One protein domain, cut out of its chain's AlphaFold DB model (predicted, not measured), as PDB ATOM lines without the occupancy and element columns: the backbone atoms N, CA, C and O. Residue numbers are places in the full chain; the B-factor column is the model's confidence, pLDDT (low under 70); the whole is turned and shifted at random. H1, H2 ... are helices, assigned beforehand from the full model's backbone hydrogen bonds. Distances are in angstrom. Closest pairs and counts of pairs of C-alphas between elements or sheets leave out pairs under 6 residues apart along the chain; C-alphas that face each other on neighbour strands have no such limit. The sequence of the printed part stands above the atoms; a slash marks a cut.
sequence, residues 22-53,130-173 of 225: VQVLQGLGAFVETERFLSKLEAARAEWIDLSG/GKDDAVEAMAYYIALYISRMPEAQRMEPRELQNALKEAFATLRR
ATOM      1  N   VAL A  22      52.877 103.448  69.072       66.12
ATOM      2  CA  VAL A  22      52.500 102.164  68.468       66.12
ATOM      3  C   VAL A  22      53.645 101.164  68.575       66.12
ATOM      4  O   VAL A  22      53.382  99.991  68.823       66.12
ATOM      5  N   GLN A  23      54.895 101.613  68.442       67.19
ATOM      6  CA  GLN A  23      56.066 100.749  68.612       67.19
ATOM      7  C   GLN A  23      56.281 100.365  70.076       67.19
ATOM      8  O   GLN A  23      56.543  99.200  70.352       67.19
ATOM      9  N   VAL A  24      56.100 101.294  71.014       67.81
ATOM     10  CA  VAL A  24      56.206 101.017  72.452       67.81
ATOM     11  C   VAL A  24      55.096 100.067  72.899       67.81
ATOM     12  O   VAL A  24      55.380  99.092  73.579       67.81
ATOM     13  N   LEU A  25      53.849 100.251  72.451       67.25
ATOM     14  CA  LEU A  25      52.759  99.312  72.754       67.25
ATOM     15  C   LEU A  25      52.965  97.934  72.106       67.25
ATOM     16  O   LEU A  25      52.564  96.916  72.671       67.25
ATOM     17  N   GLN A  26      53.581  97.880  70.923       72.94
ATOM     18  CA  GLN A  26      53.970  96.618  70.288       72.94
ATOM     19  C   GLN A  26      55.083  95.915  71.073       72.94
ATOM     20  O   GLN A  26      54.956  94.721  71.343       72.94
ATOM     21  N   GLY A  27      56.123  96.651  71.472       73.75
ATOM     22  CA  GLY A  27      57.241  96.147  72.269       73.75
ATOM     23  C   GLY A  27      56.810  95.712  73.665       73.75
ATOM     24  O   GLY A  27      57.221  94.656  74.127       73.75
ATOM     25  N   LEU A  28      55.897  96.451  74.294       72.88
ATOM     26  CA  LEU A  28      55.332  96.111  75.596       72.88
ATOM     27  C   LEU A  28      54.515  94.819  75.542       72.88
ATOM     28  O   LEU A  28      54.639  93.996  76.439       72.88
ATOM     29  N   GLY A  29      53.743  94.593  74.474       70.88
ATOM     30  CA  GLY A  29      53.046  93.320  74.275       70.88
ATOM     31  C   GLY A  29      54.008  92.129  74.213       70.88
ATOM     32  O   GLY A  29      53.797  91.139  74.905       70.88
ATOM     33  N   ALA A  30      55.098  92.258  73.451       74.44
ATOM     34  CA  ALA A  30      56.131  91.223  73.359       74.44
ATOM     35  C   ALA A  30      56.910  91.047  74.679       74.44
ATOM     36  O   ALA A  30      57.250  89.934  75.077       74.44
ATOM     37  N   PHE A  31      57.160  92.140  75.400       74.69
ATOM     38  CA  PHE A  31      57.849  92.110  76.687       74.69
ATOM     39  C   PHE A  31      57.002  91.442  77.777       74.69
ATOM     40  O   PHE A  31      57.516  90.627  78.538       74.69
ATOM     41  N   VAL A  32      55.698  91.728  77.822       72.44
ATOM     42  CA  VAL A  32      54.747  91.105  78.759       72.44
ATOM     43  C   VAL A  32      54.632  89.597  78.526       72.44
ATOM     44  O   VAL A  32      54.403  88.852  79.475       72.44
ATOM     45  N   GLU A  33      54.831  89.122  77.294       72.19
ATOM     46  CA  GLU A  33      54.908  87.691  76.967       72.19
ATOM     47  C   GLU A  33      56.205  87.020  77.444       72.19
ATOM     48  O   GLU A  33      56.265  85.795  77.527       72.19
ATOM     49  N   THR A  34      57.232  87.800  77.789       76.69
ATOM     50  CA  THR A  34      58.552  87.284  78.159       76.69
ATOM     51  C   THR A  34      58.614  86.912  79.645       76.69
ATOM     52  O   THR A  34      58.104  87.627  80.505       76.69
ATOM     53  N   GLU A  35      59.348  85.843  79.971       71.94
ATOM     54  CA  GLU A  35      59.688  85.425  81.349       71.94
ATOM     55  C   GLU A  35      60.313  86.560  82.189       71.94
ATOM     56  O   GLU A  35      60.122  86.635  83.398       71.94
ATOM     57  N   ARG A  36      60.993  87.514  81.539       70.69
ATOM     58  CA  ARG A  36      61.567  88.710  82.177       70.69
ATOM     59  C   ARG A  36      60.526  89.576  82.885       70.69
ATOM     60  O   ARG A  36      60.838  90.183  83.906       70.69
ATOM     61  N   PHE A  37      59.308  89.652  82.352       74.56
ATOM     62  CA  PHE A  37      58.231  90.396  82.997       74.56
ATOM     63  C   PHE A  37      57.783  89.710  84.292       74.56
ATOM     64  O   PHE A  37      57.583  90.388  85.296       74.56
ATOM     65  N   LEU A  38      57.704  88.375  84.296       72.81
ATOM     66  CA  LEU A  38      57.361  87.598  85.490       72.81
ATOM     67  C   LEU A  38      58.402  87.794  86.593       72.81
ATOM     68  O   LEU A  38      58.031  88.130  87.713       72.81
ATOM     69  N   SER A  39      59.696  87.715  86.264       76.94
ATOM     70  CA  SER A  39      60.765  87.966  87.242       76.94
ATOM     71  C   SER A  39      60.693  89.372  87.843       76.94
ATOM     72  O   SER A  39      60.933  89.553  89.033       76.94
ATOM     73  N   LYS A  40      60.332  90.386  87.046       75.31
ATOM     74  CA  LYS A  40      60.142  91.756  87.546       75.31
ATOM     75  C   LYS A  40      58.899  91.910  88.408       75.31
ATOM     76  O   LYS A  40      58.927  92.671  89.366       75.31
ATOM     77  N   LEU A  41      57.822  91.210  88.074       74.38
ATOM     78  CA  LEU A  41      56.598  91.210  88.865       74.38
ATOM     79  C   LEU A  41      56.825  90.535  90.222       74.38
ATOM     80  O   LEU A  41      56.371  91.043  91.243       74.38
ATOM     81  N   GLU A  42      57.592  89.450  90.248       75.00
ATOM     82  CA  GLU A  42      58.034  88.799  91.480       75.00
ATOM     83  C   GLU A  42      58.972  89.693  92.299       75.00
ATOM     84  O   GLU A  42      58.768  89.828  93.502       75.00
ATOM     85  N   ALA A  43      59.932  90.370  91.659       77.19
ATOM     86  CA  ALA A  43      60.818  91.323  92.327       77.19
ATOM     87  C   ALA A  43      60.047  92.514  92.923       77.19
ATOM     88  O   ALA A  43      60.218  92.826  94.097       77.19
ATOM     89  N   ALA A  44      59.135  93.124  92.159       72.44
ATOM     90  CA  ALA A  44      58.290  94.225  92.626       72.44
ATOM     91  C   ALA A  44      57.333  93.789  93.748       72.44
ATOM     92  O   ALA A  44      57.010  94.572  94.641       72.44
ATOM     93  N   ARG A  45      56.877  92.530  93.727       68.69
ATOM     94  CA  ARG A  45      56.092  91.944  94.817       68.69
ATOM     95  C   ARG A  45      56.946  91.730  96.067       68.69
ATOM     96  O   ARG A  45      56.477  92.039  97.154       68.69
ATOM     97  N   ALA A  46      58.169  91.225  95.924       70.56
ATOM     98  CA  ALA A  46      59.089  91.008  97.038       70.56
ATOM     99  C   ALA A  46      59.504  92.330  97.704       70.56
ATOM    100  O   ALA A  46      59.420  92.445  98.923       70.56
ATOM    101  N   GLU A  47      59.850  93.345  96.910       72.00
ATOM    102  CA  GLU A  47      60.160  94.697  97.393       72.00
ATOM    103  C   GLU A  47      58.969  95.310  98.146       72.00
ATOM    104  O   GLU A  47      59.131  95.921  99.200       72.00
ATOM    105  N   TRP A  48      57.744  95.094  97.655       63.75
ATOM    106  CA  TRP A  48      56.551  95.569  98.348       63.75
ATOM    107  C   TRP A  48      56.274  94.820  99.656       63.75
ATOM    108  O   TRP A  48      55.877  95.456 100.630       63.75
ATOM    109  N   ILE A  49      56.481  93.501  99.707       60.78
ATOM    110  CA  ILE A  49      56.340  92.708 100.943       60.78
ATOM    111  C   ILE A  49      57.318  93.212 102.019       60.78
ATOM    112  O   ILE A  49      56.940  93.330 103.182       60.78
ATOM    113  N   ASP A  50      58.533  93.595 101.627       61.06
ATOM    114  CA  ASP A  50      59.543  94.160 102.532       61.06
ATOM    115  C   ASP A  50      59.134  95.562 103.038       61.06
ATOM    116  O   ASP A  50      59.145  95.855 104.236       61.06
ATOM    117  N   LEU A  51      58.636  96.422 102.139       55.81
ATOM    118  CA  LEU A  51      58.128  97.760 102.479       55.81
ATOM    119  C   LEU A  51      56.856  97.731 103.341       55.81
ATOM    120  O   LEU A  51      56.674  98.596 104.198       55.81
ATOM    121  N   SER A  52      55.968  96.760 103.126       56.47
ATOM    122  CA  SER A  52      54.753  96.588 103.932       56.47
ATOM    123  C   SER A  52      55.057  95.996 105.307       56.47
ATOM    124  O   SER A  52      54.464  96.455 106.280       56.47
ATOM    125  N   GLY A  53      56.059  95.116 105.431       54.56
ATOM    126  CA  GLY A  53      56.596  94.689 106.729       54.56
ATOM    127  C   GLY A  53      57.146  95.859 107.556       54.56
ATOM    128  O   GLY A  53      56.892  95.952 108.756       54.56
ATOM    129  N   GLY A 130      65.857 105.419  75.119       80.75
ATOM    130  CA  GLY A 130      65.698 104.346  74.146       80.75
ATOM    131  C   GLY A 130      64.277 103.775  74.151       80.75
ATOM    132  O   GLY A 130      63.562 103.819  75.151       80.75
ATOM    133  N   LYS A 131      63.849 103.203  73.022       77.81
ATOM    134  CA  LYS A 131      62.528 102.555  72.929       77.81
ATOM    135  C   LYS A 131      62.410 101.385  73.905       77.81
ATOM    136  O   LYS A 131      61.358 101.215  74.515       77.81
ATOM    137  N   ASP A 132      63.486 100.621  74.054       74.88
ATOM    138  CA  ASP A 132      63.543  99.470  74.951       74.88
ATOM    139  C   ASP A 132      63.480  99.903  76.422       74.88
ATOM    140  O   ASP A 132      62.671  99.361  77.170       74.88
ATOM    141  N   ASP A 133      64.201 100.963  76.800       80.44
ATOM    142  CA  ASP A 133      64.141 101.541  78.151       80.44
ATOM    143  C   ASP A 133      62.736 102.056  78.491       80.44
ATOM    144  O   ASP A 133      62.242 101.866  79.601       80.44
ATOM    145  N   ALA A 134      62.050 102.681  77.528       81.69
ATOM    146  CA  ALA A 134      60.682 103.157  77.718       81.69
ATOM    147  C   ALA A 134      59.693 101.997  77.929       81.69
ATOM    148  O   ALA A 134      58.811 102.079  78.787       81.69
ATOM    149  N   VAL A 135      59.843 100.906  77.168       80.50
ATOM    150  CA  VAL A 135      59.054  99.678  77.354       80.50
ATOM    151  C   VAL A 135      59.348  99.060  78.718       80.50
ATOM    152  O   VAL A 135      58.424  98.665  79.426       80.50
ATOM    153  N   GLU A 136      60.616  99.011  79.106       77.62
ATOM    154  CA  GLU A 136      61.064  98.421  80.358       77.62
ATOM    155  C   GLU A 136      60.571  99.206  81.581       77.62
ATOM    156  O   GLU A 136      60.069  98.604  82.536       77.62
ATOM    157  N   ALA A 137      60.637 100.536  81.530       81.62
ATOM    158  CA  ALA A 137      60.103 101.423  82.558       81.62
ATOM    159  C   ALA A 137      58.578 101.299  82.673       81.62
ATOM    160  O   ALA A 137      58.042 101.208  83.778       81.62
ATOM    161  N   MET A 138      57.871 101.232  81.541       81.38
ATOM    162  CA  MET A 138      56.419 101.046  81.529       81.38
ATOM    163  C   MET A 138      56.022  99.681  82.101       81.38
ATOM    164  O   MET A 138      55.104  99.592  82.914       81.38
ATOM    165  N   ALA A 139      56.729  98.614  81.724       78.62
ATOM    166  CA  ALA A 139      56.490  97.275  82.246       78.62
ATOM    167  C   ALA A 139      56.742  97.201  83.758       78.62
ATOM    168  O   ALA A 139      55.944  96.605  84.481       78.62
ATOM    169  N   TYR A 140      57.809  97.844  84.242       78.81
ATOM    170  CA  TYR A 140      58.095  97.959  85.671       78.81
ATOM    171  C   TYR A 140      56.991  98.716  86.414       78.81
ATOM    172  O   TYR A 140      56.494  98.247  87.434       78.81
ATOM    173  N   TYR A 141      56.540  99.847  85.868       83.38
ATOM    174  CA  TYR A 141      55.445 100.621  86.445       83.38
ATOM    175  C   TYR A 141      54.139  99.819  86.516       83.38
ATOM    176  O   TYR A 141      53.459  99.836  87.538       83.38
ATOM    177  N   ILE A 142      53.798  99.077  85.458       83.12
ATOM    178  CA  ILE A 142      52.616  98.205  85.437       83.12
ATOM    179  C   ILE A 142      52.738  97.108  86.497       83.12
ATOM    180  O   ILE A 142      51.780  96.868  87.227       83.12
ATOM    181  N   ALA A 143      53.909  96.478  86.623       77.88
ATOM    182  CA  ALA A 143      54.159  95.467  87.647       77.88
ATOM    183  C   ALA A 143      53.993  96.034  89.069       77.88
ATOM    184  O   ALA A 143      53.334  95.412  89.900       77.88
ATOM    185  N   LEU A 144      54.508  97.241  89.321       79.25
ATOM    186  CA  LEU A 144      54.367  97.946  90.597       79.25
ATOM    187  C   LEU A 144      52.914  98.367  90.882       79.25
ATOM    188  O   LEU A 144      52.442  98.337  92.016       79.25
ATOM    189  N   TYR A 145      52.180  98.780  89.851       79.25
ATOM    190  CA  TYR A 145      50.777  99.158  89.992       79.25
ATOM    191  C   TYR A 145      49.909  97.946  90.339       79.25
ATOM    192  O   TYR A 145      49.073  98.008  91.240       79.25
ATOM    193  N   ILE A 146      50.152  96.825  89.659       78.31
ATOM    194  CA  ILE A 146      49.484  95.550  89.914       78.31
ATOM    195  C   ILE A 146      49.821  95.031  91.315       78.31
ATOM    196  O   ILE A 146      48.918  94.591  92.021       78.31
ATOM    197  N   SER A 147      51.080  95.107  91.761       69.88
ATOM    198  CA  SER A 147      51.462  94.638  93.102       69.88
ATOM    199  C   SER A 147      50.777  95.429  94.223       69.88
ATOM    200  O   SER A 147      50.517  94.891  95.301       69.88
ATOM    201  N   ARG A 148      50.405  96.683  93.948       72.19
ATOM    202  CA  ARG A 148      49.670  97.559  94.866       72.19
ATOM    203  C   ARG A 148      48.159  97.291  94.910       72.19
ATOM    204  O   ARG A 148      47.487  97.821  95.794       72.19
ATOM    205  N   MET A 149      47.610  96.495  93.989       72.44
ATOM    206  CA  MET A 149      46.187  96.142  93.980       72.44
ATOM    207  C   MET A 149      45.910  94.924  94.881       72.44
ATOM    208  O   MET A 149      46.474  93.852  94.654       72.44
ATOM    209  N   PRO A 150      45.008  95.031  95.874       61.00
ATOM    210  CA  PRO A 150      44.719  93.938  96.801       61.00
ATOM    211  C   PRO A 150      44.025  92.740  96.130       61.00
ATOM    212  O   PRO A 150      44.216  91.609  96.578       61.00
ATOM    213  N   GLU A 151      43.266  92.938  95.039       62.94
ATOM    214  CA  GLU A 151      42.703  91.828  94.253       62.94
ATOM    215  C   GLU A 151      43.777  91.044  93.477       62.94
ATOM    216  O   GLU A 151      43.678  89.826  93.341       62.94
ATOM    217  N   ALA A 152      44.830  91.726  93.019       60.44
ATOM    218  CA  ALA A 152      45.925  91.149  92.238       60.44
ATOM    219  C   ALA A 152      46.896  90.308  93.084       60.44
ATOM    220  O   ALA A 152      47.492  89.358  92.581       60.44
ATOM    221  N   GLN A 153      47.027  90.602  94.382       59.31
ATOM    222  CA  GLN A 153      47.914  89.865  95.294       59.31
ATOM    223  C   GLN A 153      47.475  88.417  95.566       59.31
ATOM    224  O   GLN A 153      48.286  87.614  96.037       59.31
ATOM    225  N   ARG A 154      46.203  88.087  95.290       59.91
ATOM    226  CA  ARG A 154      45.606  86.757  95.507       59.91
ATOM    227  C   ARG A 154      45.647  85.848  94.275       59.91
ATOM    228  O   ARG A 154      45.303  84.677  94.401       59.91
ATOM    229  N   MET A 155      46.039  86.373  93.116       62.78
ATOM    230  CA  MET A 155      46.082  85.634  91.851       62.78
ATOM    231  C   MET A 155      47.482  85.089  91.558       62.78
ATOM    232  O   MET A 155      48.491  85.663  91.974       62.78
ATOM    233  N   GLU A 156      47.552  83.979  90.820       73.19
ATOM    234  CA  GLU A 156      48.826  83.438  90.344       73.19
ATOM    235  C   GLU A 156      49.446  84.401  89.304       73.19
ATOM    236  O   GLU A 156      48.734  84.869  88.409       73.19
ATOM    237  N   PRO A 157      50.768  84.678  89.343       69.12
ATOM    238  CA  PRO A 157      51.446  85.552  88.376       69.12
ATOM    239  C   PRO A 157      51.152  85.223  86.902       69.12
ATOM    240  O   PRO A 157      51.100  86.121  86.061       69.12
ATOM    241  N   ARG A 158      50.917  83.943  86.585       71.62
ATOM    242  CA  ARG A 158      50.567  83.470  85.237       71.62
ATOM    243  C   ARG A 158      49.137  83.813  84.820       71.62
ATOM    244  O   ARG A 158      48.924  84.210  83.675       71.62
ATOM    245  N   GLU A 159      48.167  83.711  85.726       76.12
ATOM    246  CA  GLU A 159      46.795  84.166  85.462       76.12
ATOM    247  C   GLU A 159      46.762  85.672  85.228       76.12
ATOM    248  O   GLU A 159      46.105  86.153  84.305       76.12
ATOM    249  N   LEU A 160      47.543  86.409  86.009       73.50
ATOM    250  CA  LEU A 160      47.624  87.855  85.911       73.50
ATOM    251  C   LEU A 160      48.292  88.296  84.602       73.50
ATOM    252  O   LEU A 160      47.805  89.204  83.929       73.50
ATOM    253  N   GLN A 161      49.337  87.587  84.171       76.12
ATOM    254  CA  GLN A 161      49.931  87.773  82.848       76.12
ATOM    255  C   GLN A 161      48.907  87.522  81.728       76.12
ATOM    256  O   GLN A 161      48.860  88.286  80.763       76.12
ATOM    257  N   ASN A 162      48.063  86.495  81.844       76.56
ATOM    258  CA  ASN A 162      47.031  86.197  80.848       76.56
ATOM    259  C   ASN A 162      45.911  87.247  80.824       76.56
ATOM    260  O   ASN A 162      45.534  87.703  79.744       76.56
ATOM    261  N   ALA A 163      45.448  87.710  81.986       77.38
ATOM    262  CA  ALA A 163      44.497  88.815  82.082       77.38
ATOM    263  C   ALA A 163      45.077  90.109  81.488       77.38
ATOM    264  O   ALA A 163      44.388  90.846  80.783       77.38
ATOM    265  N   LEU A 164      46.370  90.361  81.706       74.62
ATOM    266  CA  LEU A 164      47.066  91.513  81.144       74.62
ATOM    267  C   LEU A 164      47.218  91.395  79.620       74.62
ATOM    268  O   LEU A 164      47.006  92.379  78.911       74.62
ATOM    269  N   LYS A 165      47.502  90.198  79.087       76.56
ATOM    270  CA  LYS A 165      47.491  89.927  77.636       76.56
ATOM    271  C   LYS A 165      46.120  90.222  77.028       76.56
ATOM    272  O   LYS A 165      46.043  90.866  75.982       76.56
ATOM    273  N   GLU A 166      45.042  89.812  77.688       78.88
ATOM    274  CA  GLU A 166      43.675  90.073  77.234       78.88
ATOM    275  C   GLU A 166      43.301  91.566  77.325       78.88
ATOM    276  O   GLU A 166      42.724  92.130  76.387       78.88
ATOM    277  N   ALA A 167      43.723  92.256  78.386       74.88
ATOM    278  CA  ALA A 167      43.584  93.705  78.529       74.88
ATOM    279  C   ALA A 167      44.355  94.467  77.435       74.88
ATOM    280  O   ALA A 167      43.823  95.382  76.806       74.88
ATOM    281  N   PHE A 168      45.583  94.055  77.116       72.19
ATOM    282  CA  PHE A 168      46.339  94.644  76.013       72.19
ATOM    283  C   PHE A 168      45.723  94.328  74.652       72.19
ATOM    284  O   PHE A 168      45.685  95.208  73.793       72.19
ATOM    285  N   ALA A 169      45.199  93.121  74.436       72.12
ATOM    286  CA  ALA A 169      44.522  92.744  73.195       72.12
ATOM    287  C   ALA A 169      43.235  93.555  72.967       72.12
ATOM    288  O   ALA A 169      42.968  94.012  71.849       72.12
ATOM    289  N   THR A 170      42.459  93.793  74.026       70.56
ATOM    290  CA  THR A 170      41.262  94.644  73.983       70.56
ATOM    291  C   THR A 170      41.616  96.119  73.796       70.56
ATOM    292  O   THR A 170      40.967  96.791  72.989       70.56
ATOM    293  N   LEU A 171      42.692  96.607  74.415       66.12
ATOM    294  CA  LEU A 171      43.211  97.965  74.217       66.12
ATOM    295  C   LEU A 171      43.768  98.179  72.798       66.12
ATOM    296  O   LEU A 171      43.628  99.253  72.213       66.12
ATOM    297  N   ARG A 172      44.326  97.130  72.178       64.50
ATOM    298  CA  ARG A 172      44.809  97.143  70.785       64.50
ATOM    299  C   ARG A 172      43.687  97.255  69.753       64.50
ATOM    300  O   ARG A 172      43.958  97.494  68.570       64.50
ATOM    301  N   ARG A 173      42.424  97.078  70.141       68.75
ATOM    302  CA  ARG A 173      41.280  97.137  69.221       68.75
ATOM    303  C   ARG A 173      41.155  98.552  68.636       68.75
ATOM    304  O   ARG A 173      41.322  99.545  69.338       68.75
TER     305      ARG A 173
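AT A GLANCE: This is residues 22 to 53 and 130 to 173 of the 225 residues of an uncharacterized protein of Raphidocelis subcapitata (UniProt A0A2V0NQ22). H1 and H2 meet near their ends in a corner, with H3 running across the mouth of this corner and packed on both, while H4 lies off to one side, packed beside H1 and reaching H2 with its residues 157 to 161. H3 and H4 have no contact with each other, and each of them packs on both H1 and H2. The printed part has 76 residues with four named helices, in the order H1, H2, H3, H4, and no named strand; the class is all helix. The whole is compact, with a radius of gyration of the C-alphas of 12.4 A, and spans 39 by 26 by 18 A.

HOW THE PARTS SIT: H1, residues 22 to 32, and H2, residues 35 to 53, are close but not clearly touching: their closest C-alphas, Phe 31 and Phe 37, are 6.5 A apart, and their lines are about perpendicular at 75 degrees. H3, residues 131 to 147, touches H1, closest at the C-alphas of Leu 28 and Val 135, 5.4 A, at a steep tilt of 54 degrees, the same way. H3 also touches H2, closest at the C-alphas of Leu 41 and Ala 143, 5.1 A, at a steep tilt of 45 degrees, the same way. H4, residues 157 to 171, touches H1, closest at the C-alphas of Gly 29 and Phe 168, 7.1 A, at a shallow tilt of 19 degrees, opposite ways. Residues 157 to 161 of H4 alone touch residues 38 to 42 of H2, closest at the C-alphas of Leu 38 and Pro 157, 6.9 A, at a steep tilt of 66 degrees, opposite ways. H3 and H4 are apart. The helix packing is mostly crossed, one of four touching pairs being at a shallow tilt. In H1, H2, H3 and H4 every backbone O i to N i+4 pair is within hydrogen-bond range.

IN THESE COORDINATES: H1 begins at C-alpha 22, (52.500, 102.164, 68.468), and is 15.3 A long. H2 is 27.2 A long and ends at C-alpha 53, (56.596, 94.689, 106.729). H3 is 24.3 A long, and H4, 20.6 A, ends at C-alpha 171, (43.211, 97.965, 74.217).

THE WHOLE: The C-alphas farthest apart, those of Gly 53 and Arg 173, are 40.6 A apart. Residues 54 to 129 are not printed, and C-alphas 53 and 130 are 35.2 A apart across this cut. The link from H1 to H2 is tight and that from H3 to H4 is short. Mean pLDDT of the printed part is 72.1; 22 residues are under 70, among them residues 48 to 53 and 150 to 155.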